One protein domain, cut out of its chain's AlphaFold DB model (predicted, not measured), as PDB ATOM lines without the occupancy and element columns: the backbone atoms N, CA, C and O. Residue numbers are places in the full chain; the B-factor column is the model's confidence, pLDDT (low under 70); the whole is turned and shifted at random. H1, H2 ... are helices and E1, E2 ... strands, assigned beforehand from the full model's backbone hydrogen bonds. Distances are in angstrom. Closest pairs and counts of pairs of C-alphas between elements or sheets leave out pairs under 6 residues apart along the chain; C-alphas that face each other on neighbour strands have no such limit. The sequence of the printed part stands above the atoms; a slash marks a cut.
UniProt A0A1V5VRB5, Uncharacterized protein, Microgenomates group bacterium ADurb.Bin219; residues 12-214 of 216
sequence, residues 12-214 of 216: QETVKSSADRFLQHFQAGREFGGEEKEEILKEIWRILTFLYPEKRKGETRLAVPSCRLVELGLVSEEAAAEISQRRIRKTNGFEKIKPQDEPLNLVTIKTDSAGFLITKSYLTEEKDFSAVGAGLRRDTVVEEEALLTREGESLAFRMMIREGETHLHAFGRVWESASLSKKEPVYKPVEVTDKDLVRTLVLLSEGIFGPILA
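Overview. This is residues 12 to 214 of the 216 residues of an uncharacterized protein of Microgenomates group bacterium ADurb.Bin219 (UniProt A0A1V5VRB5). A long, twisted sheet of six strands makes a wall, with helices H2 and H5 side by side across one face and H1 packed on H5, a bundle of three helices. The helical hairpin of H3 and H4 is beside this bundle, and the strands E3, E4 and E5 make the longest axis. The 203 printed residues, with five named helices and six named strands, run H1 H2 E1 H3 H4 E2 E3 E4 E5 E6 H5; the sheet order E1 E2 E3 E4 E5 E6 is antiparallel and the class is mixed. The whole is compact, with a radius of gyration of the C-alphas of 18.1 A, yet elongated, spanning 57 by 37 by 35 A.

Arrangement. E2, residues 106 to 112, E3, 115 to 128, E4, 136 to 151, E5, 154 to 170, and E6, 188 to 190, form a meander, each strand the antiparallel neighbour of the one before. E1, residues 58 to 63, and E6 are the edge strands. Within hydrogen-bond range are N 62 and O 107 at 2.9 A for E1 and E2, N 110 and O 117 at 2.8 A for E2 and E3, N 120 and O 144 at 2.8 A for E3 and E4, N 145 and O 160 at 2.8 A for E4 and E5, and N 161 and O 188 at 2.9 A for E5 and E6. H2, residues 34 to 51, and H5, residues 194 to 209, lie on the same face, two layers with the sheet, at heights of 9.1 A and 9.7 A, across the strands. They touch at C-alphas 44 and 201, 5.5 A apart, at a shallow tilt of 27 degrees, the same way. H1, residues 12 to 27, is not on the sheet; it touches H5 at C-alphas 19 and 202, 5.2 A apart, at a shallow tilt of 32 degrees, opposite ways. H3, residues 66 to 71, and H4, residues 77 to 91, touch as a hairpin at C-alphas 66 and 80, 5.1 A apart. H4 only grazes the sheet with residues 78 to 83. Every O i to N i+4 pair is within hydrogen-bond range in H1, H2, H3 and H4, and 11 of 12 are in H5.

Along the chain. H1 begins at C-alpha 12, (-38.546, 29.456, -37.393), and H5 ends at C-alpha 209, (-40.815, 26.840, -30.414). H2 is 26.0 A long, E3 40.7 A, E4 47.4 A and E5 48.9 A.

Size, cuts and confidence. The C-alphas of Gly 133 and Gly 152, 59.4 A apart, are the two farthest apart. The printed part has no cut. The links H4 to E2 and E5 to E6 are long. Mean pLDDT of the printed part is 74.3; 70 residues are under 70, among them 82 to 106 and 164 to 185.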
ATOM      1  N   GLN A  12     -37.666  30.350 -38.128       77.56
ATOM      2  CA  GLN A  12     -38.546  29.456 -37.393       77.56
ATOM      3  C   GLN A  12     -39.620  28.858 -38.313       77.56
ATOM      4  O   GLN A  12     -39.718  27.639 -38.412       77.56
ATOM      5  N   GLU A  13     -40.357  29.676 -39.068       79.44
ATOM      6  CA  GLU A  13     -41.371  29.182 -40.020       79.44
ATOM      7  C   GLU A  13     -40.785  28.210 -41.053       79.44
ATOM      8  O   GLU A  13     -41.407  27.199 -41.382       79.44
ATOM      9  N   THR A  14     -39.560  28.473 -41.513       83.81
ATOM     10  CA  THR A  14     -38.853  27.593 -42.454       83.81
ATOM     11  C   THR A  14     -38.514  26.241 -41.820       83.81
ATOM     12  O   THR A  14     -38.744  25.200 -42.435       83.81
ATOM     13  N   VAL A  15     -37.991  26.244 -40.587       84.81
ATOM     14  CA  VAL A  15     -37.668  25.018 -39.838       84.81
ATOM     15  C   VAL A  15     -38.926  24.189 -39.584       84.81
ATOM     16  O   VAL A  15     -38.931  22.988 -39.843       84.81
ATOM     17  N   LYS A  16     -40.011  24.826 -39.126       83.00
ATOM     18  CA  LYS A  16     -41.279  24.139 -38.848       83.00
ATOM     19  C   LYS A  16     -41.855  23.486 -40.095       83.00
ATOM     20  O   LYS A  16     -42.178  22.307 -40.070       83.00
ATOM     21  N   SER A  17     -41.921  24.240 -41.192       85.69
ATOM     22  CA  SER A  17     -42.403  23.731 -42.478       85.69
ATOM     23  C   SER A  17     -41.585  22.525 -42.954       85.69
ATOM     24  O   SER A  17     -42.145  21.516 -43.379       85.69
ATOM     25  N   SER A  18     -40.257  22.590 -42.807       86.31
ATOM     26  CA  SER A  18     -39.362  21.490 -43.180       86.31
ATOM     27  C   SER A  18     -39.594  20.252 -42.310       86.31
ATOM     28  O   SER A  18     -39.748  19.151 -42.840       86.31
ATOM     29  N   ALA A  19     -39.674  20.424 -40.987       86.94
ATOM     30  CA  ALA A  19     -39.933  19.337 -40.048       86.94
ATOM     31  C   ALA A  19     -41.301  18.677 -40.287       86.94
ATOM     32  O   ALA A  19     -41.377  17.451 -40.358       86.94
ATOM     33  N   ASP A  20     -42.357  19.468 -40.487       88.50
ATOM     34  CA  ASP A  20     -43.704  18.957 -40.764       88.50
ATOM     35  C   ASP A  20     -43.762  18.213 -42.108       88.50
ATOM     36  O   ASP A  20     -44.377  17.149 -42.196       88.50
ATOM     37  N   ARG A  21     -43.062  18.701 -43.143       90.06
ATOM     38  CA  ARG A  21     -42.941  18.006 -44.438       90.06
ATOM     39  C   ARG A  21     -42.301  16.625 -44.278       90.06
ATOM     40  O   ARG A  21     -42.840  15.631 -44.765       90.06
ATOM     41  N   PHE A  22     -41.157  16.541 -43.595       88.81
ATOM     42  CA  PHE A  22     -40.470  15.263 -43.383       88.81
ATOM     43  C   PHE A  22     -41.257  14.323 -42.469       88.81
ATOM     44  O   PHE A  22     -41.268  13.114 -42.707       88.81
ATOM     45  N   LEU A  23     -41.977  14.862 -41.483       87.50
ATOM     46  CA  LEU A  23     -42.877  14.077 -40.650       87.50
ATOM     47  C   LEU A  23     -44.017  13.453 -41.461       87.50
ATOM     48  O   LEU A  23     -44.295  12.271 -41.286       87.50
ATOM     49  N   GLN A  24     -44.649  14.203 -42.367       88.12
ATOM     50  CA  GLN A  24     -45.711  13.667 -43.228       88.12
ATOM     51  C   GLN A  24     -45.203  12.515 -44.105       88.12
ATOM     52  O   GLN A  24     -45.864  11.485 -44.224       88.12
ATOM     53  N   HIS A  25     -44.011  12.655 -44.691       86.00
ATOM     54  CA  HIS A  25     -43.390  11.583 -45.475       86.00
ATOM     55  C   HIS A  25     -43.081  10.347 -44.628       86.00
ATOM     56  O   HIS A  25     -43.377   9.225 -45.039       86.00
ATOM     57  N   PHE A  26     -42.548  10.559 -43.427       84.31
ATOM     58  CA  PHE A  26     -42.298   9.498 -42.459       84.31
ATOM     59  C   PHE A  26     -43.588   8.767 -42.053       84.31
ATOM     60  O   PHE A  26     -43.626   7.539 -42.057       84.31
ATOM     61  N   GLN A  27     -44.666   9.503 -41.763       84.50
ATOM     62  CA  GLN A  27     -45.975   8.939 -41.412       84.50
ATOM     63  C   GLN A  27     -46.612   8.167 -42.573       84.50
ATOM     64  O   GLN A  27     -47.329   7.196 -42.346       84.50
ATOM     65  N   ALA A  28     -46.307   8.546 -43.815       86.44
ATOM     66  CA  ALA A  28     -46.707   7.808 -45.008       86.44
ATOM     67  C   ALA A  28     -45.885   6.523 -45.249       86.44
ATOM     68  O   ALA A  28     -46.131   5.824 -46.231       86.44
ATOM     69  N   GLY A  29     -44.907   6.203 -44.388       82.12
ATOM     70  CA  GLY A  29     -44.062   5.012 -44.517       82.12
ATOM     71  C   GLY A  29     -43.068   5.080 -45.679       82.12
ATOM     72  O   GLY A  29     -42.604   4.044 -46.148       82.12
ATOM     73  N   ARG A  30     -42.767   6.287 -46.167       86.12
ATOM     74  CA  ARG A  30     -41.844   6.514 -47.279       86.12
ATOM     75  C   ARG A  30     -40.392   6.384 -46.810       86.12
ATOM     76  O   ARG A  30     -40.022   6.955 -45.787       86.12
ATOM     77  N   GLU A  31     -39.572   5.691 -47.592       85.19
ATOM     78  CA  GLU A  31     -38.111   5.681 -47.436       85.19
ATOM     79  C   GLU A  31     -37.485   6.902 -48.124       85.19
ATOM     80  O   GLU A  31     -37.952   7.335 -49.184       85.19
ATOM     81  N   PHE A  32     -36.427   7.455 -47.534       87.25
ATOM     82  CA  PHE A  32     -35.738   8.630 -48.062       87.25
ATOM     83  C   PHE A  32     -34.532   8.237 -48.916       87.25
ATOM     84  O   PHE A  32     -33.735   7.365 -48.557       87.25
ATOM     85  N   GLY A  33     -34.360   8.924 -50.046       88.62
ATOM     86  CA  GLY A  33     -33.149   8.812 -50.860       88.62
ATOM     87  C   GLY A  33     -31.933   9.466 -50.189       88.62
ATOM     88  O   GLY A  33     -32.070  10.235 -49.240       88.62
ATOM     89  N   GLY A  34     -30.725   9.205 -50.703       87.88
ATOM     90  CA  GLY A  34     -29.485   9.775 -50.147       87.88
ATOM     91  C   GLY A  34     -29.473  11.310 -50.094       87.88
ATOM     92  O   GLY A  34     -29.038  11.882 -49.098       87.88
ATOM     93  N   GLU A  35     -30.017  11.975 -51.116       89.31
ATOM     94  CA  GLU A  35     -30.125  13.442 -51.159       89.31
ATOM     95  C   GLU A  35     -31.076  13.997 -50.088       89.31
ATOM     96  O   GLU A  35     -30.774  15.004 -49.454       89.31
ATOM     97  N   GLU A  36     -32.197  13.319 -49.838       90.00
ATOM     98  CA  GLU A  36     -33.172  13.734 -48.822       90.00
ATOM     99  C   GLU A  36     -32.625  13.532 -47.407       90.00
ATOM    100  O   GLU A  36     -32.833  14.376 -46.537       90.00
ATOM    101  N   LYS A  37     -31.871  12.449 -47.168       91.12
ATOM    102  CA  LYS A  37     -31.173  12.241 -45.889       91.12
ATOM    103  C   LYS A  37     -30.155  13.350 -45.635       91.12
ATOM    104  O   LYS A  37     -30.095  13.885 -44.530       91.12
ATOM    105  N   GLU A  38     -29.401  13.732 -46.663       91.50
ATOM    106  CA  GLU A  38     -28.453  14.845 -46.590       91.50
ATOM    107  C   GLU A  38     -29.161  16.185 -46.327       91.50
ATOM    108  O   GLU A  38     -28.672  17.006 -45.549       91.50
ATOM    109  N   GLU A  39     -30.339  16.410 -46.916       91.12
ATOM    110  CA  GLU A  39     -31.166  17.590 -46.638       91.12
ATOM    111  C   GLU A  39     -31.625  17.626 -45.170       91.12
ATOM    112  O   GLU A  39     -31.487  18.662 -44.514       91.12
ATOM    113  N   ILE A  40     -32.088  16.496 -44.621       92.81
ATOM    114  CA  ILE A  40     -32.466  16.387 -43.203       92.81
ATOM    115  C   ILE A  40     -31.267  16.709 -42.300       92.81
ATOM    116  O   ILE A  40     -31.401  17.486 -41.353       92.81
ATOM    117  N   LEU A  41     -30.084  16.160 -42.595       93.56
ATOM    118  CA  LEU A  41     -28.866  16.417 -41.818       93.56
ATOM    119  C   LEU A  41     -28.458  17.889 -41.848       93.56
ATOM    120  O   LEU A  41     -28.133  18.460 -40.803       93.56
ATOM    121  N   LYS A  42     -28.510  18.523 -43.023       92.00
ATOM    122  CA  LYS A  42     -28.231  19.956 -43.174       92.00
ATOM    123  C   LYS A  42     -29.210  20.801 -42.373       92.00
ATOM    124  O   LYS A  42     -28.792  21.776 -41.749       92.00
ATOM    125  N   GLU A  43     -30.478  20.414 -42.339       92.31
ATOM    126  CA  GLU A  43     -31.497  21.119 -41.569       92.31
ATOM    127  C   GLU A  43     -31.291  20.960 -40.055       92.31
ATOM    128  O   GLU A  43     -31.323  21.952 -39.323       92.31
ATOM    129  N   ILE A  44     -30.959  19.752 -39.583       93.00
ATOM    130  CA  ILE A  44     -30.558  19.506 -38.188       93.00
ATOM    131  C   ILE A  44     -29.348  20.375 -37.820       93.00
ATOM    132  O   ILE A  44     -29.380  21.088 -36.815       93.00
ATOM    133  N   TRP A  45     -28.293  20.373 -38.642       91.62
ATOM    134  CA  TRP A  45     -27.102  21.198 -38.414       91.62
ATOM    135  C   TRP A  45     -27.446  22.687 -38.332       91.62
ATOM    136  O   TRP A  45     -26.951  23.407 -37.460       91.62
ATOM    137  N   ARG A  46     -28.322  23.154 -39.226       88.88
ATOM    138  CA  ARG A  46     -28.782  24.543 -39.288       88.88
ATOM    139  C   ARG A  46     -29.516  24.956 -38.010       88.88
ATOM    140  O   ARG A  46     -29.231  26.027 -37.476       88.88
ATOM    141  N   ILE A  47     -30.401  24.103 -37.491       88.38
ATOM    142  CA  ILE A  47     -31.087  24.304 -36.205       88.38
ATOM    143  C   ILE A  47     -30.083  24.386 -35.055       88.38
ATOM    144  O   ILE A  47     -30.122  25.325 -34.261       88.38
ATOM    145  N   LEU A  48     -29.161  23.427 -34.974       88.12
ATOM    146  CA  LEU A  48     -28.190  23.357 -33.882       88.12
ATOM    147  C   LEU A  48     -27.241  24.556 -33.891       88.12
ATOM    148  O   LEU A  48     -26.986  25.133 -32.840       88.12
ATOM    149  N   THR A  49     -26.807  25.001 -35.071       86.50
ATOM    150  CA  THR A  49     -25.979  26.209 -35.233       86.50
ATOM    151  C   THR A  49     -26.748  27.483 -34.877       86.50
ATOM    152  O   THR A  49     -26.164  28.441 -34.378       86.50
ATOM    153  N   PHE A  50     -28.064  27.517 -35.102       82.50
ATOM    154  CA  PHE A  50     -28.904  28.627 -34.653       82.50
ATOM    155  C   PHE A  50     -29.024  28.668 -33.123       82.50
ATOM    156  O   PHE A  50     -28.894  29.737 -32.528       82.50
ATOM    157  N   LEU A  51     -29.229  27.513 -32.481       77.44
ATOM    158  CA  LEU A  51     -29.263  27.395 -31.018       77.44
ATOM    159  C   LEU A  51     -27.888  27.685 -30.387       77.44
ATOM    160  O   LEU A  51     -27.806  28.247 -29.296       77.44
ATOM    161  N   TYR A  52     -26.816  27.337 -31.098       76.25
ATOM    162  CA  TYR A  52     -25.427  27.448 -30.668       76.25
ATOM    163  C   TYR A  52     -24.537  27.987 -31.789       76.25
ATOM    164  O   TYR A  52     -23.818  27.221 -32.440       76.25
ATOM    165  N   PRO A  53     -24.532  29.310 -32.009       67.12
ATOM    166  CA  PRO A  53     -23.582  29.906 -32.932       67.12
ATOM    167  C   PRO A  53     -22.153  29.614 -32.446       67.12
ATOM    168  O   PRO A  53     -21.868  29.688 -31.246       67.12
ATOM    169  N   GLU A  54     -21.288  29.224 -33.387       58.19
ATOM    170  CA  GLU A  54     -19.970  28.619 -33.156       58.19
ATOM    171  C   GLU A  54     -19.167  29.282 -32.013       58.19
ATOM    172  O   GLU A  54     -19.119  30.509 -31.893       58.19
ATOM    173  N   LYS A  55     -18.458  28.451 -31.224       52.03
ATOM    174  CA  LYS A  55     -17.556  28.787 -30.087       52.03
ATOM    175  C   LYS A  55     -18.176  28.893 -28.689       52.03
ATOM    176  O   LYS A  55     -17.463  29.238 -27.746       52.03
ATOM    177  N   ARG A  56     -19.448  28.541 -28.495       57.75
ATOM    178  CA  ARG A  56     -20.032  28.427 -27.147       57.75
ATOM    179  C   ARG A  56     -20.113  26.971 -26.704       57.75
ATOM    180  O   ARG A  56     -20.960  26.242 -27.193       57.75
ATOM    181  N   LYS A  57     -19.284  26.573 -25.730       65.94
ATOM    182  CA  LYS A  57     -19.567  25.366 -24.936       65.94
ATOM    183  C   LYS A  57     -20.830  25.623 -24.124       65.94
ATOM    184  O   LYS A  57     -20.935  26.663 -23.474       65.94
ATOM    185  N   GLY A  58     -21.766  24.689 -24.148       72.94
ATOM    186  CA  GLY A  58     -22.983  24.809 -23.363       72.94
ATOM    187  C   GLY A  58     -23.862  23.575 -23.454       72.94
ATOM    188  O   GLY A  58     -23.648  22.703 -24.293       72.94
ATOM    189  N   GLU A  59     -24.858  23.543 -22.578       81.25
ATOM    190  CA  GLU A  59     -25.902  22.525 -22.514       81.25
ATOM    191  C   GLU A  59     -27.262  23.226 -22.582       81.25
ATOM    192  O   GLU A  59     -27.480  24.219 -21.891       81.25
ATOM    193  N   THR A  60     -28.158  22.741 -23.439       76.81
ATOM    194  CA  THR A  60     -29.523  23.256 -23.591       76.81
ATOM    195  C   THR A  60     -30.441  22.070 -23.490       76.81
ATOM    196  O   THR A  60     -30.216  21.041 -24.126       76.81
ATOM    197  N   ARG A  61     -31.491  22.237 -22.696       77.31
ATOM    198  CA  ARG A  61     -32.543  21.245 -22.544       77.31
ATOM    199  C   ARG A  61     -33.799  21.775 -23.208       77.31
ATOM    200  O   ARG A  61     -34.323  22.823 -22.829       77.31
ATOM    201  N   LEU A  62     -34.258  21.046 -24.212       75.88
ATOM    202  CA  LEU A  62     -35.476  21.337 -24.946       75.88
ATOM    203  C   LEU A  62     -36.585  20.452 -24.391       75.88
ATOM    204  O   LEU A  62     -36.483  19.225 -24.431       75.88
ATOM    205  N   ALA A  63     -37.629  21.077 -23.853       72.88
ATOM    206  CA  ALA A  63     -38.813  20.361 -23.407       72.88
ATOM    207  C   ALA A  63     -39.697  20.040 -24.614       72.88
ATOM    208  O   ALA A  63     -40.177  20.950 -25.288       72.88
ATOM    209  N   VAL A  64     -39.944  18.754 -24.856       76.50
ATOM    210  CA  VAL A  64     -40.786  18.300 -25.966       76.50
ATOM    211  C   VAL A  64     -42.208  17.992 -25.466       76.50
ATOM    212  O   VAL A  64     -42.371  17.354 -24.418       76.50
ATOM    213  N   PRO A  65     -43.264  18.424 -26.179       77.06
ATOM    214  CA  PRO A  65     -44.633  18.013 -25.875       77.06
ATOM    215  C   PRO A  65     -44.811  16.489 -25.963       77.06
ATOM    216  O   PRO A  65     -44.419  15.872 -26.952       77.06
ATOM    217  N   SER A  66     -45.459  15.875 -24.966       77.56
ATOM    218  CA  SER A  66     -45.662  14.416 -24.928       77.56
ATOM    219  C   SER A  66     -46.430  13.888 -26.146       77.56
ATOM    220  O   SER A  66     -46.126  12.801 -26.623       77.56
ATOM    221  N   CYS A  67     -47.375  14.662 -26.696       78.75
ATOM    222  CA  CYS A  67     -48.096  14.294 -27.920       78.75
ATOM    223  C   CYS A  67     -47.153  14.080 -29.112       78.75
ATOM    224  O   CYS A  67     -47.355  13.156 -29.893       78.75
ATOM    225  N   ARG A  68     -46.071  14.860 -29.211       81.00
ATOM    226  CA  ARG A  68     -45.108  14.723 -30.303       81.00
ATOM    227  C   ARG A  68     -44.284  13.446 -30.190       81.00
ATOM    228  O   ARG A  68     -43.936  12.847 -31.200       81.00
ATOM    229  N   LEU A  69     -44.005  12.996 -28.968       81.69
ATOM    230  CA  LEU A  69     -43.337  11.714 -28.742       81.69
ATOM    231  C   LEU A  69     -44.211  10.534 -29.195       81.69
ATOM    232  O   LEU A  69     -43.681   9.571 -29.750       81.69
ATOM    233  N   VAL A  70     -45.532  10.634 -29.011       83.31
ATOM    234  CA  VAL A  70     -46.499   9.644 -29.515       83.31
ATOM    235  C   VAL A  70     -46.527   9.643 -31.040       83.31
ATOM    236  O   VAL A  70     -46.365   8.592 -31.653       83.31
ATOM    237  N   GLU A  71     -46.662  10.814 -31.667       83.44
ATOM    238  CA  GLU A  71     -46.700  10.951 -33.134       83.44
ATOM    239  C   GLU A  71     -45.440  10.405 -33.825       83.44
ATOM    240  O   GLU A  71     -45.500   9.919 -34.954       83.44
ATOM    241  N   LEU A  72     -44.297  10.468 -33.138       85.94
ATOM    242  CA  LEU A  72     -43.012   9.936 -33.594       85.94
ATOM    243  C   LEU A  72     -42.820   8.436 -33.296       85.94
ATOM    244  O   LEU A  72     -41.788   7.852 -33.657       85.94
ATOM    245  N   GLY A  73     -43.791   7.811 -32.626       84.19
ATOM    246  CA  GLY A  73     -43.743   6.417 -32.197       84.19
ATOM    247  C   GLY A  73     -42.594   6.134 -31.227       84.19
ATOM    248  O   GLY A  73     -41.981   5.072 -31.318       84.19
ATOM    249  N   LEU A  74     -42.234   7.110 -30.387       81.44
ATOM    250  CA  LEU A  74     -41.212   6.960 -29.343       81.44
ATOM    251  C   LEU A  74     -41.820   6.462 -28.029       81.44
ATOM    252  O   LEU A  74     -41.174   5.714 -27.304       81.44
ATOM    253  N   VAL A  75     -43.056   6.872 -27.739       79.06
ATOM    254  CA  VAL A  75     -43.801   6.498 -26.528       79.06
ATOM    255  C   VAL A  75     -45.253   6.163 -26.887       79.06
ATOM    256  O   VAL A  75     -45.764   6.634 -27.903       79.06
ATOM    257  N   SER A  76     -45.927   5.368 -26.058       77.62
ATOM    258  CA  SER A  76     -47.370   5.108 -26.170       77.62
ATOM    259  C   SER A  76     -48.202   6.321 -25.719       77.62
ATOM    260  O   SER A  76     -47.707   7.213 -25.021       77.62
ATOM    261  N   GLU A  77     -49.489   6.353 -26.077       80.44
ATOM    262  CA  GLU A  77     -50.425   7.366 -25.563       80.44
ATOM    263  C   GLU A  77     -50.550   7.298 -24.036       80.44
ATOM    264  O   GLU A  77     -50.588   8.332 -23.365       80.44
ATOM    265  N   GLU A  78     -50.561   6.088 -23.473       75.25
ATOM    266  CA  GLU A  78     -50.632   5.877 -22.031       75.25
ATOM    267  C   GLU A  78     -49.385   6.406 -21.309       75.25
ATOM    268  O   GLU A  78     -49.524   7.145 -20.328       75.25
ATOM    269  N   ALA A  79     -48.184   6.138 -21.838       72.75
ATOM    270  CA  ALA A  79     -46.935   6.702 -21.328       72.75
ATOM    271  C   ALA A  79     -46.952   8.234 -21.393       72.75
ATOM    272  O   ALA A  79     -46.599   8.916 -20.429       72.75
ATOM    273  N   ALA A  80     -47.399   8.802 -22.516       75.94
ATOM    274  CA  ALA A  80     -47.468  10.248 -22.707       75.94
ATOM    275  C   ALA A  80     -48.443  10.931 -21.734       75.94
ATOM    276  O   ALA A  80     -48.138  12.010 -21.200       75.94
ATOM    277  N   ALA A  81     -49.601  10.317 -21.474       73.38
ATOM    278  CA  ALA A  81     -50.565  10.795 -20.489       73.38
ATOM    279  C   ALA A  81     -49.966  10.767 -19.075       73.38
ATOM    280  O   ALA A  81     -50.080  11.744 -18.328       73.38
ATOM    281  N   GLU A  82     -49.264   9.691 -18.727       69.31
ATOM    282  CA  GLU A  82     -48.611   9.542 -17.431       69.31
ATOM    283  C   GLU A  82     -47.484  10.566 -17.219       69.31
ATOM    284  O   GLU A  82     -47.452  11.244 -16.185       69.31
ATOM    285  N   ILE A  83     -46.609  10.761 -18.213       67.69
ATOM    286  CA  ILE A  83     -45.551  11.786 -18.184       67.69
ATOM    287  C   ILE A  83     -46.159  13.176 -17.941       67.69
ATOM    288  O   ILE A  83     -45.672  13.959 -17.115       67.69
ATOM    289  N   SER A  84     -47.268  13.474 -18.622       65.81
ATOM    290  CA  SER A  84     -47.975  14.750 -18.498       65.81
ATOM    291  C   SER A  84     -48.569  14.948 -17.097       65.81
ATOM    292  O   SER A  84     -48.444  16.031 -16.521       65.81
ATOM    293  N   GLN A  85     -49.141  13.899 -16.493       65.38
ATOM    294  CA  GLN A  85     -49.649  13.943 -15.118       65.38
ATOM    295  C   GLN A  85     -48.536  14.183 -14.085       65.38
ATOM    296  O   GLN A  85     -48.723  14.980 -13.161       65.38
ATOM    297  N   ARG A  86     -47.360  13.559 -14.242       61.75
ATOM    298  CA  ARG A  86     -46.210  13.781 -13.340       61.75
ATOM    299  C   ARG A  86     -45.730  15.234 -13.370       61.75
ATOM    300  O   ARG A  86     -45.481  15.824 -12.315       61.75
ATOM    301  N   ARG A  87     -45.685  15.859 -14.553       60.50
ATOM    302  CA  ARG A  87     -45.335  17.286 -14.705       60.50
ATOM    303  C   ARG A  87     -46.277  18.203 -13.915       60.50
ATOM    304  O   ARG A  87     -45.823  19.171 -13.301       60.50
ATOM    305  N   ILE A  88     -47.571  17.884 -13.886       56.34
ATOM    306  CA  ILE A  88     -48.579  18.642 -13.129       56.34
ATOM    307  C   ILE A  88     -48.359  18.478 -11.618       56.34
ATOM    308  O   ILE A  88     -48.356  19.471 -10.890       56.34
ATOM    309  N   ARG A  89     -48.086  17.255 -11.139       54.16
ATOM    310  CA  ARG A  89     -47.796  16.996  -9.713       54.16
ATOM    311  C   ARG A  89     -46.550  17.745  -9.218       54.16
ATOM    312  O   ARG A  89     -46.586  18.274  -8.107       54.16
ATOM    313  N   LYS A  90     -45.507  17.876 -10.056       53.47
ATOM    314  CA  LYS A  90     -44.299  18.690  -9.779       53.47
ATOM    315  C   LYS A  90     -44.623  20.165  -9.622       53.47
ATOM    316  O   LYS A  90     -44.240  20.786  -8.637       53.47
ATOM    317  N   THR A  91     -45.335  20.706 -10.607       52.25
ATOM    318  CA  THR A  91     -45.676  22.134 -10.672       52.25
ATOM    319  C   THR A  91     -46.542  22.554  -9.486       52.25
ATOM    320  O   THR A  91     -46.391  23.657  -8.973       52.25
ATOM    321  N   ASN A  92     -47.395  21.650  -9.009       51.19
ATOM    322  CA  ASN A  92     -48.341  21.933  -7.938       51.19
ATOM    323  C   ASN A  92     -47.826  21.558  -6.531       51.19
ATOM    324  O   ASN A  92     -48.585  21.642  -5.571       51.19
ATOM    325  N   GLY A  93     -46.559  21.144  -6.389       52.88
ATOM    326  CA  GLY A  93     -45.907  20.946  -5.086       52.88
ATOM    327  C   GLY A  93     -46.442  19.785  -4.241       52.88
ATOM    328  O   GLY A  93     -46.188  19.752  -3.038       52.88
ATOM    329  N   PHE A  94     -47.175  18.839  -4.840       50.41
ATOM    330  CA  PHE A  94     -47.828  17.754  -4.099       50.41
ATOM    331  C   PHE A  94     -46.860  16.649  -3.634       50.41
ATOM    332  O   PHE A  94     -47.169  15.971  -2.659       50.41
ATOM    333  N   GLU A  95     -45.679  16.489  -4.255       51.91
ATOM    334  CA  GLU A  95     -44.663  15.498  -3.853       51.91
ATOM    335  C   GLU A  95     -43.223  16.008  -4.063       51.91
ATOM    336  O   GLU A  95     -42.927  16.718  -5.029       51.91
ATOM    337  N   LYS A  96     -42.294  15.605  -3.177       46.59
ATOM    338  CA  LYS A  96     -40.845  15.708  -3.431       46.59
ATOM    339  C   LYS A  96     -40.466  14.684  -4.500       46.59
ATOM    340  O   LYS A  96     -40.121  13.550  -4.189       46.59
ATOM    341  N   ILE A  97     -40.542  15.116  -5.747       44.69
ATOM    342  CA  ILE A  97     -40.091  14.379  -6.927       44.69
ATOM    343  C   ILE A  97     -38.573  14.204  -6.834       44.69
ATOM    344  O   ILE A  97     -37.835  15.187  -6.714       44.69
ATOM    345  N   LYS A  98     -38.111  12.954  -6.818       43.25
ATOM    346  CA  LYS A  98     -36.690  12.604  -6.831       43.25
ATOM    347  C   LYS A  98     -36.125  12.813  -8.252       43.25
ATOM    348  O   LYS A  98     -36.895  12.900  -9.200       43.25
ATOM    349  N   PRO A  99     -34.801  12.907  -8.453       37.22
ATOM    350  CA  PRO A  99     -34.208  13.086  -9.786       37.22
ATOM    351  C   PRO A  99     -34.613  12.010 -10.811       37.22
ATOM    352  O   PRO A  99     -34.780  12.318 -11.983       37.22
ATOM    353  N   GLN A 100     -34.860  10.774 -10.363       46.06
ATOM    354  CA  GLN A 100     -35.429   9.694 -11.188       46.06
ATOM    355  C   GLN A 100     -36.886   9.929 -11.642       46.06
ATOM    356  O   GLN A 100     -37.393   9.213 -12.499       46.06
ATOM    357  N   ASP A 101     -37.559  10.929 -11.074       48.81
ATOM    358  CA  ASP A 101     -38.936  11.311 -11.382       48.81
ATOM    359  C   ASP A 101     -38.986  12.541 -12.323       48.81
ATOM    360  O   ASP A 101     -40.055  13.128 -12.538       48.81
ATOM    361  N   GLU A 102     -37.842  12.988 -12.869       46.06
ATOM    362  CA  GLU A 102     -37.808  14.064 -13.863       46.06
ATOM    363  C   GLU A 102     -38.515  13.656 -15.166       46.06
ATOM    364  O   GLU A 102     -38.430  12.507 -15.596       46.06
ATOM    365  N   PRO A 103     -39.256  14.579 -15.807       49.75
ATOM    366  CA  PRO A 103     -39.997  14.254 -17.016       49.75
ATOM    367  C   PRO A 103     -39.027  13.866 -18.138       49.75
ATOM    368  O   PRO A 103     -38.223  14.685 -18.582       49.75
ATOM    369  N   LEU A 104     -39.157  12.630 -18.619       60.06
ATOM    370  CA  LEU A 104     -38.398  12.020 -19.717       60.06
ATOM    371  C   LEU A 104     -38.812  12.560 -21.099       60.06
ATOM    372  O   LEU A 104     -39.028  11.809 -22.037       60.06
ATOM    373  N   ASN A 105     -38.926  13.884 -21.215       61.69
ATOM    374  CA  ASN A 105     -39.253  14.596 -22.453       61.69
ATOM    375  C   ASN A 105     -38.221  15.694 -22.722       61.69
ATOM    376  O   ASN A 105     -38.572  16.853 -22.971       61.69
ATOM    377  N   LEU A 106     -36.945  15.349 -22.586       67.81
ATOM    378  CA  LEU A 106     -35.849  16.283 -22.772       67.81
ATOM    379  C   LEU A 106     -35.001  15.825 -23.948       67.81
ATOM    380  O   LEU A 106     -34.485  14.709 -23.963       67.81
ATOM    381  N   VAL A 107     -34.828  16.727 -24.910       80.25
ATOM    382  CA  VAL A 107     -33.673  16.667 -25.799       80.25
ATOM    383  C   VAL A 107     -32.601  17.538 -25.177       80.25
ATOM    384  O   VAL A 107     -32.775  18.749 -25.035       80.25
ATOM    385  N   THR A 108     -31.507  16.911 -24.765       84.00
ATOM    386  CA  THR A 108     -30.326  17.614 -24.275       84.00
ATOM    387  C   THR A 108     -29.356  17.785 -25.426       84.00
ATOM    388  O   THR A 108     -28.998  16.818 -26.090       84.00
ATOM    389  N   ILE A 109     -28.918  19.014 -25.659       86.56
ATOM    390  CA  ILE A 109     -27.913  19.331 -26.668       86.56
ATOM    391  C   ILE A 109     -26.665  19.790 -25.939       86.56
ATOM    392  O   ILE A 109     -26.721  20.733 -25.149       86.56
ATOM    393  N   LYS A 110     -25.543  19.141 -26.231       86.94
ATOM    394  CA  LYS A 110     -24.205  19.574 -25.839       86.94
ATOM    395  C   LYS A 110     -23.393  19.842 -27.093       86.94
ATOM    396  O   LYS A 110     -23.547  19.162 -28.103       86.94
ATOM    397  N   THR A 111     -22.517  20.832 -27.032       83.81
ATOM    398  CA  THR A 111     -21.643  21.161 -28.159       83.81
ATOM    399  C   THR A 111     -20.236  21.492 -27.697       83.81
ATOM    400  O   THR A 111     -20.019  22.074 -26.627       83.81
ATOM    401  N   ASP A 112     -19.279  21.107 -28.530       76.56
ATOM    402  CA  ASP A 112     -17.880  21.480 -28.437       76.56
ATOM    403  C   ASP A 112     -17.275  21.634 -29.847       76.56
ATOM    404  O   ASP A 112     -17.985  21.770 -30.840       76.56
ATOM    405  N   SER A 113     -15.945  21.661 -29.944       72.38
ATOM    406  CA  SER A 113     -15.239  21.792 -31.222       72.38
ATOM    407  C   SER A 113     -15.361  20.576 -32.147       72.38
ATOM    408  O   SER A 113     -14.996  20.694 -33.312       72.38
ATOM    409  N   ALA A 114     -15.814  19.420 -31.653       77.19
ATOM    410  CA  ALA A 114     -15.974  18.204 -32.448       77.19
ATOM    411  C   ALA A 114     -17.360  18.111 -33.109       77.19
ATOM    412  O   ALA A 114     -17.502  17.430 -34.123       77.19
ATOM    413  N   GLY A 115     -18.368  18.808 -32.576       86.88
ATOM    414  CA  GLY A 115     -19.705  18.865 -33.160       86.88
ATOM    415  C   GLY A 115     -20.812  19.046 -32.124       86.88
ATOM    416  O   GLY A 115     -20.662  19.766 -31.130       86.88
ATOM    417  N   PHE A 116     -21.944  18.390 -32.376       90.56
ATOM    418  CA  PHE A 116     -23.129  18.419 -31.522       90.56
ATOM    419  C   PHE A 116     -23.465  17.019 -31.025       90.56
ATOM    420  O   PHE A 116     -23.695  16.113 -31.822       90.56
ATOM    421  N   LEU A 117     -23.544  16.862 -29.707       90.19
ATOM    422  CA  LEU A 117     -24.090  15.682 -29.055       90.19
ATOM    423  C   LEU A 117     -25.545  15.963 -28.672       90.19
ATOM    424  O   LEU A 117     -25.835  16.904 -27.934       90.19
ATOM    425  N   ILE A 118     -26.453  15.144 -29.183       90.81
ATOM    426  CA  ILE A 118     -27.894  15.244 -28.992       90.81
ATOM    427  C   ILE A 118     -28.325  14.007 -28.209       90.81
ATOM    428  O   ILE A 118     -28.313  12.901 -28.743       90.81
ATOM    429  N   THR A 119     -28.719  14.185 -26.956       88.19
ATOM    430  CA  THR A 119     -29.227  13.110 -26.105       88.19
ATOM    431  C   THR A 119     -30.745  13.210 -26.035       88.19
ATOM    432  O   THR A 119     -31.286  14.214 -25.566       88.19
ATOM    433  N   LYS A 120     -31.438  12.173 -26.499       86.56
ATOM    434  CA  LYS A 120     -32.880  11.985 -26.330       86.56
ATOM    435  C   LYS A 120     -33.087  10.978 -25.209       86.56
ATOM    436  O   LYS A 120     -32.449   9.930 -25.214       86.56
ATOM    437  N   SER A 121     -33.992  11.265 -24.286       79.00
ATOM    438  CA  SER A 121     -34.358  10.327 -23.224       79.00
ATOM    439  C   SER A 121     -35.868  10.164 -23.220       79.00
ATOM    440  O   SER A 121     -36.565  11.175 -23.200       79.00
ATOM    441  N   TYR A 122     -36.361   8.928 -23.272       75.69
ATOM    442  CA  TYR A 122     -37.794   8.612 -23.298       75.69
ATOM    443  C   TYR A 122     -38.086   7.266 -22.621       75.69
ATOM    444  O   TYR A 122     -37.175   6.499 -22.309       75.69
ATOM    445  N   LEU A 123     -39.367   6.991 -22.358       72.75
ATOM    446  CA  LEU A 123     -39.836   5.731 -21.777       72.75
ATOM    447  C   LEU A 123     -40.336   4.787 -22.862       72.75
ATOM    448  O   LEU A 123     -41.178   5.157 -23.674       72.75
ATOM    449  N   THR A 124     -39.876   3.546 -22.810       72.06
ATOM    450  CA  THR A 124     -40.500   2.433 -23.525       72.06
ATOM    451  C   THR A 124     -41.344   1.624 -22.550       72.06
ATOM    452  O   THR A 124     -40.940   1.428 -21.405       72.06
ATOM    453  N   GLU A 125     -42.520   1.182 -22.990       71.62
ATOM    454  CA  GLU A 125     -43.430   0.355 -22.196       71.62
ATOM    455  C   GLU A 125     -43.576  -1.024 -22.842       71.62
ATOM    456  O   GLU A 125     -43.963  -1.137 -24.005       71.62
ATOM    457  N   GLU A 126     -43.345  -2.079 -22.070       70.62
ATOM    458  CA  GLU A 126     -43.684  -3.450 -22.444       70.62
ATOM    459  C   GLU A 126     -44.785  -3.960 -21.511       70.62
ATOM    460  O   GLU A 126     -44.635  -3.958 -20.290       70.62
ATOM    461  N   LYS A 127     -45.919  -4.390 -22.073       65.75
ATOM    462  CA  LYS A 127     -47.012  -5.001 -21.304       65.75
ATOM    463  C   LYS A 127     -46.881  -6.519 -21.393       65.75
ATOM    464  O   LYS A 127     -46.984  -7.080 -22.481       65.75
ATOM    465  N   ASP A 128     -46.690  -7.177 -20.255       62.78
ATOM    466  CA  ASP A 128     -46.724  -8.632 -20.152       62.78
ATOM    467  C   ASP A 128     -48.059  -9.077 -19.536       62.78
ATOM    468  O   ASP A 128     -48.354  -8.842 -18.360       62.78
ATOM    469  N   PHE A 129     -48.886  -9.715 -20.365       59.06
ATOM    470  CA  PHE A 129     -50.183 -10.273 -19.973       59.06
ATOM    471  C   PHE A 129     -50.116 -11.776 -19.660       59.06
ATOM    472  O   PHE A 129     -51.151 -12.398 -19.424       59.06
ATOM    473  N   SER A 130     -48.923 -12.378 -19.676       57.44
ATOM    474  CA  SER A 130     -48.738 -13.817 -19.464       57.44
ATOM    475  C   SER A 130     -48.701 -14.225 -17.984       57.44
ATOM    476  O   SER A 130     -48.916 -15.396 -17.665       57.44
ATOM    477  N   ALA A 131     -48.499 -13.273 -17.065       49.59
ATOM    478  CA  ALA A 131     -48.497 -13.525 -15.627       49.59
ATOM    479  C   ALA A 131     -49.909 -13.401 -15.016       49.59
ATOM    480  O   ALA A 131     -50.576 -12.374 -15.112       49.59
ATOM    481  N   VAL A 132     -50.345 -14.493 -14.383       44.66
ATOM    482  CA  VAL A 132     -51.584 -14.718 -13.615       44.66
ATOM    483  C   VAL A 132     -52.289 -13.441 -13.118       44.66
ATOM    484  O   VAL A 132     -51.921 -12.860 -12.103       44.66
ATOM    485  N   GLY A 133     -53.375 -13.059 -13.798       45.91
ATOM    486  CA  GLY A 133     -54.490 -12.257 -13.262       45.91
ATOM    487  C   GLY A 133     -54.253 -10.766 -12.989       45.91
ATOM    488  O   GLY A 133     -55.224 -10.016 -12.912       45.91
ATOM    489  N   ALA A 134     -53.009 -10.312 -12.894       53.59
ATOM    490  CA  ALA A 134     -52.654  -8.903 -12.817       53.59
ATOM    491  C   ALA A 134     -51.546  -8.667 -13.837       53.59
ATOM    492  O   ALA A 134     -50.400  -9.033 -13.595       53.59
ATOM    493  N   GLY A 135     -51.897  -8.114 -15.000       59.47
ATOM    494  CA  GLY A 135     -50.888  -7.802 -16.007       59.47
ATOM    495  C   GLY A 135     -49.775  -6.941 -15.398       59.47
ATOM    496  O   GLY A 135     -50.007  -6.125 -14.491       59.47
ATOM    497  N   LEU A 136     -48.565  -7.151 -15.890       64.12
ATOM    498  CA  LEU A 136     -47.406  -6.369 -15.502       64.12
ATOM    499  C   LEU A 136     -47.063  -5.421 -16.649       64.12
ATOM    500  O   LEU A 136     -47.116  -5.799 -17.819       64.12
ATOM    501  N   ARG A 137     -46.715  -4.180 -16.324       68.38
ATOM    502  CA  ARG A 137     -46.116  -3.225 -17.258       68.38
ATOM    503  C   ARG A 137     -44.668  -3.003 -16.852       68.38
ATOM    504  O   ARG A 137     -44.370  -2.829 -15.673       68.38
ATOM    505  N   ARG A 138     -43.771  -3.045 -17.821       70.62
ATOM    506  CA  ARG A 138     -42.349  -2.796 -17.666       70.62
ATOM    507  C   ARG A 138     -42.017  -1.487 -18.366       70.62
ATOM    508  O   ARG A 138     -42.139  -1.406 -19.584       70.62
ATOM    509  N   ASP A 139     -41.557  -0.509 -17.604       71.38
ATOM    510  CA  ASP A 139     -41.166   0.799 -18.120       71.38
ATOM    511  C   ASP A 139     -39.641   0.851 -18.154       71.38
ATOM    512  O   ASP A 139     -38.998   0.702 -17.117       71.38
ATOM    513  N   THR A 140     -39.039   1.040 -19.324       72.75
ATOM    514  CA  THR A 140     -37.581   1.158 -19.458       72.75
ATOM    515  C   THR A 140     -37.222   2.532 -19.990       72.75
ATOM    516  O   THR A 140     -37.697   2.943 -21.052       72.75
ATOM    517  N   VAL A 141     -36.365   3.239 -19.255       74.88
ATOM    518  CA  VAL A 141     -35.765   4.486 -19.729       74.88
ATOM    519  C   VAL A 141     -34.777   4.149 -20.834       74.88
ATOM    520  O   VAL A 141     -33.848   3.377 -20.618       74.88
ATOM    521  N   VAL A 142     -34.955   4.741 -22.006       77.56
ATOM    522  CA  VAL A 142     -34.018   4.633 -23.124       77.56
ATOM    523  C   VAL A 142     -33.358   5.986 -23.329       77.56
ATOM    524  O   VAL A 142     -34.029   7.018 -23.367       77.56
ATOM    525  N   GLU A 143     -32.036   5.973 -23.449       83.06
ATOM    526  CA  GLU A 143     -31.235   7.125 -23.835       83.06
ATOM    527  C   GLU A 143     -30.609   6.867 -25.205       83.06
ATOM    528  O   GLU A 143     -29.836   5.926 -25.386       83.06
ATOM    529  N   GLU A 144     -30.930   7.724 -26.168       87.81
ATOM    530  CA  GLU A 144     -30.313   7.735 -27.488       87.81
ATOM    531  C   GLU A 144     -29.380   8.940 -27.588       87.81
ATOM    532  O   GLU A 144     -29.818  10.088 -27.495       87.81
ATOM    533  N   GLU A 145     -28.097   8.688 -27.808       89.88
ATOM    534  CA  GLU A 145     -27.094   9.716 -28.054       89.88
ATOM    535  C   GLU A 145     -26.722   9.745 -29.527       89.88
ATOM    536  O   GLU A 145     -26.146   8.796 -30.056       89.88
ATOM    537  N   ALA A 146     -27.027  10.856 -30.184       91.69
ATOM    538  CA  ALA A 146     -26.614  11.123 -31.546       91.69
ATOM    539  C   ALA A 146     -25.497  12.167 -31.576       91.69
ATOM    540  O   ALA A 146     -25.659  13.279 -31.077       91.69
ATOM    541  N   LEU A 147     -24.374  11.822 -32.194       92.25
ATOM    542  CA  LEU A 147     -23.285  12.741 -32.479       92.25
ATOM    543  C   LEU A 147     -23.371  13.180 -33.942       92.25
ATOM    544  O   LEU A 147     -23.237  12.357 -34.851       92.25
ATOM    545  N   LEU A 148     -23.555  14.481 -34.155       93.75
ATOM    546  CA  LEU A 148     -23.489  15.120 -35.461       93.75
ATOM    547  C   LEU A 148     -22.184  15.911 -35.578       93.75
ATOM    548  O   LEU A 148     -21.951  16.874 -34.845       93.75
ATOM    549  N   THR A 149     -21.346  15.504 -36.523       92.12
ATOM    550  CA  THR A 149     -20.049  16.126 -36.820       92.12
ATOM    551  C   THR A 149     -20.019  16.632 -38.254       92.12
ATOM    552  O   THR A 149     -20.799  16.182 -39.098       92.12
ATOM    553  N   ARG A 150     -19.119  17.574 -38.529       88.69
ATOM    554  CA  ARG A 150     -18.909  18.128 -39.864       88.69
ATOM    555  C   ARG A 150     -17.456  17.949 -40.278       88.69
ATOM    556  O   ARG A 150     -16.557  18.421 -39.586       88.69
ATOM    557  N   GLU A 151     -17.248  17.326 -41.430       83.12
ATOM    558  CA  GLU A 151     -15.938  17.151 -42.058       83.12
ATOM    559  C   GLU A 151     -15.983  17.811 -43.445       83.12
ATOM    560  O   GLU A 151     -16.487  17.253 -44.417       83.12
ATOM    561  N   GLY A 152     -15.515  19.061 -43.529       83.12
ATOM    562  CA  GLY A 152     -15.636  19.869 -44.747       83.12
ATOM    563  C   GLY A 152     -17.091  20.241 -45.061       83.12
ATOM    564  O   GLY A 152     -17.747  20.946 -44.286       83.12
ATOM    565  N   GLU A 153     -17.593  19.803 -46.215       79.88
ATOM    566  CA  GLU A 153     -18.991  20.015 -46.626       79.88
ATOM    567  C   GLU A 153     -19.930  18.884 -46.198       79.88
ATOM    568  O   GLU A 153     -21.144  19.066 -46.233       79.88
ATOM    569  N   SER A 154     -19.382  17.749 -45.758       85.19
ATOM    570  CA  SER A 154     -20.158  16.571 -45.390       85.19
ATOM    571  C   SER A 154     -20.508  16.561 -43.906       85.19
ATOM    572  O   SER A 154     -19.721  16.981 -43.049       85.19
ATOM    573  N   LEU A 155     -21.697  16.043 -43.605       91.12
ATOM    574  CA  LEU A 155     -22.174  15.812 -42.249       91.12
ATOM    575  C   LEU A 155     -22.170  14.316 -41.942       91.12
ATOM    576  O   LEU A 155     -22.622  13.503 -42.743       91.12
ATOM    577  N   ALA A 156     -21.680  13.953 -40.759       90.44
ATOM    578  CA  ALA A 156     -21.721  12.584 -40.269       90.44
ATOM    579  C   ALA A 156     -22.561  12.517 -38.993       90.44
ATOM    580  O   ALA A 156     -22.255  13.192 -38.008       90.44
ATOM    581  N   PHE A 157     -23.596  11.680 -39.022       92.38
ATOM    582  CA  PHE A 157     -24.507  11.433 -37.907       92.38
ATOM    583  C   PHE A 157     -24.325   9.998 -37.424       92.38
ATOM    584  O   PHE A 157     -24.483   9.051 -38.193       92.38
ATOM    585  N   ARG A 158     -23.951   9.831 -36.158       91.38
ATOM    586  CA  ARG A 158     -23.728   8.521 -35.530       91.38
ATOM    587  C   ARG A 158     -24.582   8.430 -34.287       91.38
ATOM    588  O   ARG A 158     -24.665   9.410 -33.557       91.38
ATOM    589  N   MET A 159     -25.170   7.268 -34.029       92.12
ATOM    590  CA  MET A 159     -26.053   7.092 -32.884       92.12
ATOM    591  C   MET A 159     -25.612   5.923 -32.008       92.12
ATOM    592  O   MET A 159     -25.129   4.895 -32.489       92.12
ATOM    593  N   MET A 160     -25.767   6.106 -30.705       89.06
ATOM    594  CA  MET A 160     -25.568   5.096 -29.681       89.06
ATOM    595  C   MET A 160     -26.817   5.035 -28.812       89.06
ATOM    596  O   MET A 160     -27.411   6.066 -28.511       89.06
ATOM    597  N   ILE A 161     -27.203   3.837 -28.389       85.81
ATOM    598  CA  ILE A 161     -28.356   3.638 -27.508       85.81
ATOM    599  C   ILE A 161     -27.894   2.994 -26.212       85.81
ATOM    600  O   ILE A 161     -27.026   2.115 -26.199       85.81
ATOM    601  N   ARG A 162     -28.501   3.441 -25.120       82.81
ATOM    602  CA  ARG A 162     -28.356   2.879 -23.790       82.81
ATOM    603  C   ARG A 162     -29.740   2.632 -23.206       82.81
ATOM    604  O   ARG A 162     -30.546   3.548 -23.079       82.81
ATOM    605  N   GLU A 163     -29.990   1.394 -22.810       75.81
ATOM    606  CA  GLU A 163     -31.115   1.070 -21.934       75.81
ATOM    607  C   GLU A 163     -30.696   1.393 -20.499       75.81
ATOM    608  O   GLU A 163     -29.693   0.883 -19.994       75.81
ATOM    609  N   GLY A 164     -31.422   2.317 -19.886       68.75
ATOM    610  CA  GLY A 164     -31.229   2.763 -18.519       68.75
ATOM    611  C   GLY A 164     -31.978   1.885 -17.525       68.75
ATOM    612  O   GLY A 164     -31.985   0.655 -17.604       68.75
ATOM    613  N   GLU A 165     -32.584   2.527 -16.533       67.56
ATOM    614  CA  GLU A 165     -33.332   1.822 -15.503       67.56
ATOM    615  C   GLU A 165     -34.631   1.234 -16.067       67.56
ATOM    616  O   GLU A 165     -35.359   1.870 -16.831       67.56
ATOM    617  N   THR A 166     -34.909  -0.006 -15.666       66.94
ATOM    618  CA  THR A 166     -36.200  -0.656 -15.870       66.94
ATOM    619  C   THR A 166     -36.975  -0.628 -14.559       66.94
ATOM    620  O   THR A 166     -36.452  -1.047 -13.523       66.94
ATOM    621  N   HIS A 167     -38.244  -0.249 -14.641       65.81
ATOM    622  CA  HIS A 167     -39.228  -0.293 -13.570       65.81
ATOM    623  C   HIS A 167     -40.344  -1.291 -13.916       65.81
ATOM    624  O   HIS A 167     -40.677  -1.485 -15.084       65.81
ATOM    625  N   LEU A 168     -40.909  -1.948 -12.902       58.66
ATOM    626  CA  LEU A 168     -42.045  -2.861 -13.049       58.66
ATOM    627  C   LEU A 168     -43.278  -2.290 -12.348       58.66
ATOM    628  O   LEU A 168     -43.187  -1.726 -11.260       58.66
ATOM    629  N   HIS A 169     -44.436  -2.501 -12.959       62.25
ATOM    630  CA  HIS A 169     -45.726  -2.012 -12.499       62.25
ATOM    631  C   HIS A 169     -46.747  -3.147 -12.542       62.25
ATOM    632  O   HIS A 169     -46.895  -3.808 -13.564       62.25
ATOM    633  N   ALA A 170     -47.497  -3.347 -11.460       54.62
ATOM    634  CA  ALA A 170     -48.698  -4.177 -11.483       54.62
ATOM    635  C   ALA A 170     -49.915  -3.300 -11.801       54.62
ATOM    636  O   ALA A 170     -50.106  -2.259 -11.164       54.62
ATOM    637  N   PHE A 171     -50.761  -3.698 -12.761       52.66
ATOM    638  CA  PHE A 171     -51.989  -2.947 -13.046       52.66
ATOM    639  C   PHE A 171     -52.859  -2.852 -11.778       52.66
ATOM    640  O   PHE A 171     -53.323  -3.859 -11.246       52.66
ATOM    641  N   GLY A 172     -53.084  -1.627 -11.284       46.59
ATOM    642  CA  GLY A 172     -54.011  -1.338 -10.183       46.59
ATOM    643  C   GLY A 172     -53.417  -1.152  -8.777       46.59
ATOM    644  O   GLY A 172     -54.198  -0.927  -7.852       46.59
ATOM    645  N   ARG A 173     -52.089  -1.195  -8.567       42.84
ATOM    646  CA  ARG A 173     -51.458  -0.833  -7.274       42.84
ATOM    647  C   ARG A 173     -50.142  -0.055  -7.431       42.84
ATOM    648  O   ARG A 173     -49.570   0.017  -8.509       42.84
ATOM    649  N   VAL A 174     -49.765   0.586  -6.321       45.28
ATOM    650  CA  VAL A 174     -48.657   1.534  -6.094       45.28
ATOM    651  C   VAL A 174     -47.337   1.102  -6.743       45.28
ATOM    652  O   VAL A 174     -47.030  -0.081  -6.817       45.28
ATOM    653  N   TRP A 175     -46.555   2.101  -7.164       46.28
ATOM    654  CA  TRP A 175     -45.166   1.983  -7.605       46.28
ATOM    655  C   TRP A 175     -44.332   1.097  -6.672       46.28
ATOM    656  O   TRP A 175     -43.961   1.527  -5.580       46.28
ATOM    657  N   GLU A 176     -43.966  -0.095  -7.132       44.06
ATOM    658  CA  GLU A 176     -42.883  -0.869  -6.533       44.06
ATOM    659  C   GLU A 176     -41.677  -0.799  -7.468       44.06
ATOM    660  O   GLU A 176     -41.518  -1.566  -8.414       44.06
ATOM    661  N   SER A 177     -40.820   0.194  -7.223       42.69
ATOM    662  CA  SER A 177     -39.582   0.374  -7.972       42.69
ATOM    663  C   SER A 177     -38.594  -0.739  -7.615       42.69
ATOM    664  O   SER A 177     -37.846  -0.633  -6.642       42.69
ATOM    665  N   ALA A 178     -38.562  -1.802  -8.408       46.00
ATOM    666  CA  ALA A 178     -37.421  -2.703  -8.452       46.00
ATOM    667  C   ALA A 178     -36.532  -2.277  -9.623       46.00
ATOM    668  O   ALA A 178     -36.894  -2.501 -10.774       46.00
ATOM    669  N   SER A 179     -35.381  -1.653  -9.345       51.25
ATOM    670  CA  SER A 179     -34.351  -1.487 -10.377       51.25
ATOM    671  C   SER A 179     -33.820  -2.876 -10.725       51.25
ATOM    672  O   SER A 179     -33.132  -3.518  -9.927       51.25
ATOM    673  N   LEU A 180     -34.207  -3.376 -11.897       50.53
ATOM    674  CA  LEU A 180     -33.808  -4.707 -12.363       50.53
ATOM    675  C   LEU A 180     -32.373  -4.736 -12.908       50.53
ATOM    676  O   LEU A 180     -31.806  -5.810 -13.115       50.53
ATOM    677  N   SER A 181     -31.762  -3.570 -13.114       50.50
ATOM    678  CA  SER A 181     -30.435  -3.439 -13.702       50.50
ATOM    679  C   SER A 181     -29.378  -3.185 -12.623       50.50
ATOM    680  O   SER A 181     -29.205  -2.072 -12.143       50.50
ATOM    681  N   LYS A 182     -28.641  -4.238 -12.235       48.09
ATOM    682  CA  LYS A 182     -27.400  -4.131 -11.433       48.09
ATOM    683  C   LYS A 182     -26.134  -3.994 -12.292       48.09
ATOM    684  O   LYS A 182     -25.033  -4.012 -11.749       48.09
ATOM    685  N   LYS A 183     -26.263  -3.945 -13.621       56.44
ATOM    686  CA  LYS A 183     -25.125  -3.800 -14.537       56.44
ATOM    687  C   LYS A 183     -25.000  -2.338 -14.936       56.44
ATOM    688  O   LYS A 183     -26.013  -1.699 -15.202       56.44
ATOM    689  N   GLU A 184     -23.772  -1.830 -14.985       59.09
ATOM    690  CA  GLU A 184     -23.521  -0.497 -15.527       59.09
ATOM    691  C   GLU A 184     -24.099  -0.418 -16.950       59.09
ATOM    692  O   GLU A 184     -23.799  -1.289 -17.774       59.09
ATOM    693  N   PRO A 185     -24.965   0.567 -17.242       63.66
ATOM    694  CA  PRO A 185     -25.538   0.726 -18.570       63.66
ATOM    695  C   PRO A 185     -24.433   1.025 -19.593       63.66
ATOM    696  O   PRO A 185     -23.665   1.969 -19.415       63.66
ATOM    697  N   VAL A 186     -24.361   0.243 -20.675       78.62
ATOM    698  CA  VAL A 186     -23.332   0.387 -21.722       78.62
ATOM    699  C   VAL A 186     -23.964   0.931 -22.999       78.62
ATOM    700  O   VAL A 186     -24.920   0.346 -23.506       78.62
ATOM    701  N   TYR A 187     -23.395   2.011 -23.538       81.69
ATOM    702  CA  TYR A 187     -23.761   2.529 -24.856       81.69
ATOM    703  C   TYR A 187     -23.364   1.545 -25.952       81.69
ATOM    704  O   TYR A 187     -22.218   1.095 -26.019       81.69
ATOM    705  N   LYS A 188     -24.312   1.233 -26.833       86.06
ATOM    706  CA  LYS A 188     -24.085   0.386 -28.004       86.06
ATOM    707  C   LYS A 188     -24.274   1.212 -29.273       86.06
ATOM    708  O   LYS A 188     -25.292   1.898 -29.370       86.06
ATOM    709  N   PRO A 189     -23.341   1.161 -30.239       90.19
ATOM    710  CA  PRO A 189     -23.551   1.800 -31.530       90.19
ATOM    711  C   PRO A 189     -24.724   1.133 -32.250       90.19
ATOM    712  O   PRO A 189     -24.880  -0.089 -32.186       90.19
ATOM    713  N   VAL A 190     -25.527   1.936 -32.941       90.38
ATOM    714  CA  VAL A 190     -26.642   1.456 -33.761       90.38
ATOM    715  C   VAL A 190     -26.569   2.057 -35.157       90.38
ATOM    716  O   VAL A 190     -26.042   3.155 -35.354       90.38
ATOM    717  N   GLU A 191     -27.084   1.321 -36.136       91.12
ATOM    718  CA  GLU A 191     -27.260   1.847 -37.484       91.12
ATOM    719  C   GLU A 191     -28.336   2.936 -37.472       91.12
ATOM    720  O   GLU A 191     -29.397   2.770 -36.872       91.12
ATOM    721  N   VAL A 192     -28.037   4.068 -38.107       89.38
ATOM    722  CA  VAL A 192     -28.947   5.212 -38.161       89.38
ATOM    723  C   VAL A 192     -29.992   4.953 -39.231       89.38
ATOM    724  O   VAL A 192     -29.663   4.820 -40.410       89.38
ATOM    725  N   THR A 193     -31.255   4.935 -38.825       90.56
ATOM    726  CA  THR A 193     -32.374   4.792 -39.749       90.56
ATOM    727  C   THR A 193     -32.932   6.151 -40.163       90.56
ATOM    728  O   THR A 193     -32.767   7.169 -39.489       90.56
ATOM    729  N   ASP A 194     -33.695   6.150 -41.251       89.88
ATOM    730  CA  ASP A 194     -34.499   7.286 -41.709       89.88
ATOM    731  C   ASP A 194     -35.409   7.838 -40.606       89.88
ATOM    732  O   ASP A 194     -35.589   9.051 -40.466       89.88
ATOM    733  N   LYS A 195     -35.938   6.935 -39.772       88.31
ATOM    734  CA  LYS A 195     -36.788   7.279 -38.633       88.31
ATOM    735  C   LYS A 195     -36.025   8.130 -37.629       88.31
ATOM    736  O   LYS A 195     -36.570   9.105 -37.121       88.31
ATOM    737  N   ASP A 196     -34.771   7.787 -37.361       90.44
ATOM    738  CA  ASP A 196     -33.953   8.457 -36.349       90.44
ATOM    739  C   ASP A 196     -33.591   9.880 -36.769       90.44
ATOM    740  O   ASP A 196     -33.606  10.794 -35.936       90.44
ATOM    741  N   LEU A 197     -33.347  10.083 -38.066       91.88
ATOM    742  CA  LEU A 197     -33.108  11.401 -38.649       91.88
ATOM    743  C   LEU A 197     -34.354  12.287 -38.548       91.88
ATOM    744  O   LEU A 197     -34.273  13.395 -38.014       91.88
ATOM    745  N   VAL A 198     -35.518  11.788 -38.979       91.19
ATOM    746  CA  VAL A 198     -36.775  12.553 -38.909       91.19
ATOM    747  C   VAL A 198     -37.164  12.845 -37.464       91.19
ATOM    748  O   VAL A 198     -37.484  13.986 -37.140       91.19
ATOM    749  N   ARG A 199     -37.074  11.857 -36.566       91.00
ATOM    750  CA  ARG A 199     -37.325  12.048 -35.130       91.00
ATOM    751  C   ARG A 199     -36.443  13.147 -34.564       91.00
ATOM    752  O   ARG A 199     -36.943  14.045 -33.899       91.00
ATOM    753  N   THR A 200     -35.145  13.113 -34.853       91.88
ATOM    754  CA  THR A 200     -34.209  14.126 -34.354       91.88
ATOM    755  C   THR A 200     -34.553  15.514 -34.893       91.88
ATOM    756  O   THR A 200     -34.647  16.453 -34.105       91.88
ATOM    757  N   LEU A 201     -34.820  15.644 -36.197       92.19
ATOM    758  CA  LEU A 201     -35.239  16.909 -36.806       92.19
ATOM    759  C   LEU A 201     -36.509  17.467 -36.152       92.19
ATOM    760  O   LEU A 201     -36.534  18.629 -35.746       92.19
ATOM    761  N   VAL A 202     -37.550  16.641 -36.022       89.31
ATOM    762  CA  VAL A 202     -38.837  17.058 -35.459       89.31
ATOM    763  C   VAL A 202     -38.669  17.487 -34.004       89.31
ATOM    764  O   VAL A 202     -39.081  18.590 -33.653       89.31
ATOM    765  N   LEU A 203     -38.001  16.687 -33.169       87.81
ATOM    766  CA  LEU A 203     -37.806  17.020 -31.755       87.81
ATOM    767  C   LEU A 203     -37.002  18.314 -31.558       87.81
ATOM    768  O   LEU A 203     -37.339  19.127 -30.697       87.81
ATOM    769  N   LEU A 204     -35.958  18.527 -32.364       87.62
ATOM    770  CA  LEU A 204     -35.182  19.767 -32.334       87.62
ATOM    771  C   LEU A 204     -36.006  20.966 -32.810       87.62
ATOM    772  O   LEU A 204     -35.905  22.039 -32.218       87.62
ATOM    773  N   SER A 205     -36.836  20.779 -33.841       86.06
ATOM    774  CA  SER A 205     -37.720  21.831 -34.343       86.06
ATOM    775  C   SER A 205     -38.690  22.298 -33.260       86.06
ATOM    776  O   SER A 205     -38.777  23.499 -33.021       86.06
ATOM    777  N   GLU A 206     -39.320  21.373 -32.523       78.69
ATOM    778  CA  GLU A 206     -40.237  21.698 -31.422       78.69
ATOM    779  C   GLU A 206     -39.545  22.515 -30.335       78.69
ATOM    780  O   GLU A 206     -40.112  23.466 -29.801       78.69
ATOM    781  N   GLY A 207     -38.295  22.176 -30.020       68.62
ATOM    782  CA  GLY A 207     -37.535  22.878 -28.998       68.62
ATOM    783  C   GLY A 207     -37.213  24.335 -29.336       68.62
ATOM    784  O   GLY A 207     -37.044  25.130 -28.417       68.62
ATOM    785  N   ILE A 208     -37.186  24.716 -30.620       70.81
ATOM    786  CA  ILE A 208     -37.055  26.127 -31.031       70.81
ATOM    787  C   ILE A 208     -38.346  26.915 -30.737       70.81
ATOM    788  O   ILE A 208     -38.289  28.127 -30.529       70.81
ATOM    789  N   PHE A 209     -39.504  26.244 -30.711       64.12
ATOM    790  CA  PHE A 209     -40.815  26.840 -30.414       64.12
ATOM    791  C   PHE A 209     -41.231  26.706 -28.947       64.12
ATOM    792  O   PHE A 209     -42.095  27.447 -28.477       64.12
ATOM    793  N   GLY A 210     -40.642  25.752 -28.226       58.81
ATOM    794  CA  GLY A 210     -40.870  25.527 -26.807       58.81
ATOM    795  C   GLY A 210     -40.101  26.511 -25.915       58.81
ATOM    796  O   GLY A 210     -39.172  27.186 -26.359       58.81
ATOM    797  N   PRO A 211     -40.454  26.607 -24.620       52.44
ATOM    798  CA  PRO A 211     -39.649  27.359 -23.669       52.44
ATOM    799  C   PRO A 211     -38.250  26.734 -23.576       52.44
ATOM    800  O   PRO A 211     -38.103  25.598 -23.123       52.44
ATOM    801  N   ILE A 212     -37.221  27.484 -23.979       53.81
ATOM    802  CA  ILE A 212     -35.824  27.097 -23.766       53.81
ATOM    803  C   ILE A 212     -35.567  27.144 -22.259       53.81
ATOM    804  O   ILE A 212     -35.535  28.218 -21.651       53.81
ATOM    805  N   LEU A 213     -35.395  25.975 -21.644       51.22
ATOM    806  CA  LEU A 213     -34.998  25.867 -20.245       51.22
ATOM    807  C   LEU A 213     -33.488  26.119 -20.170       51.22
ATOM    808  O   LEU A 213     -32.687  25.187 -20.141       51.22
ATOM    809  N   ALA A 214     -33.086  27.389 -20.200       41.12
ATOM    810  CA  ALA A 214     -31.701  27.757 -19.944       41.12
ATOM    811  C   ALA A 214     -31.362  27.419 -18.482       41.12
ATOM    812  O   ALA A 214     -31.982  27.953 -17.558       41.12
TER     813      ALA A 214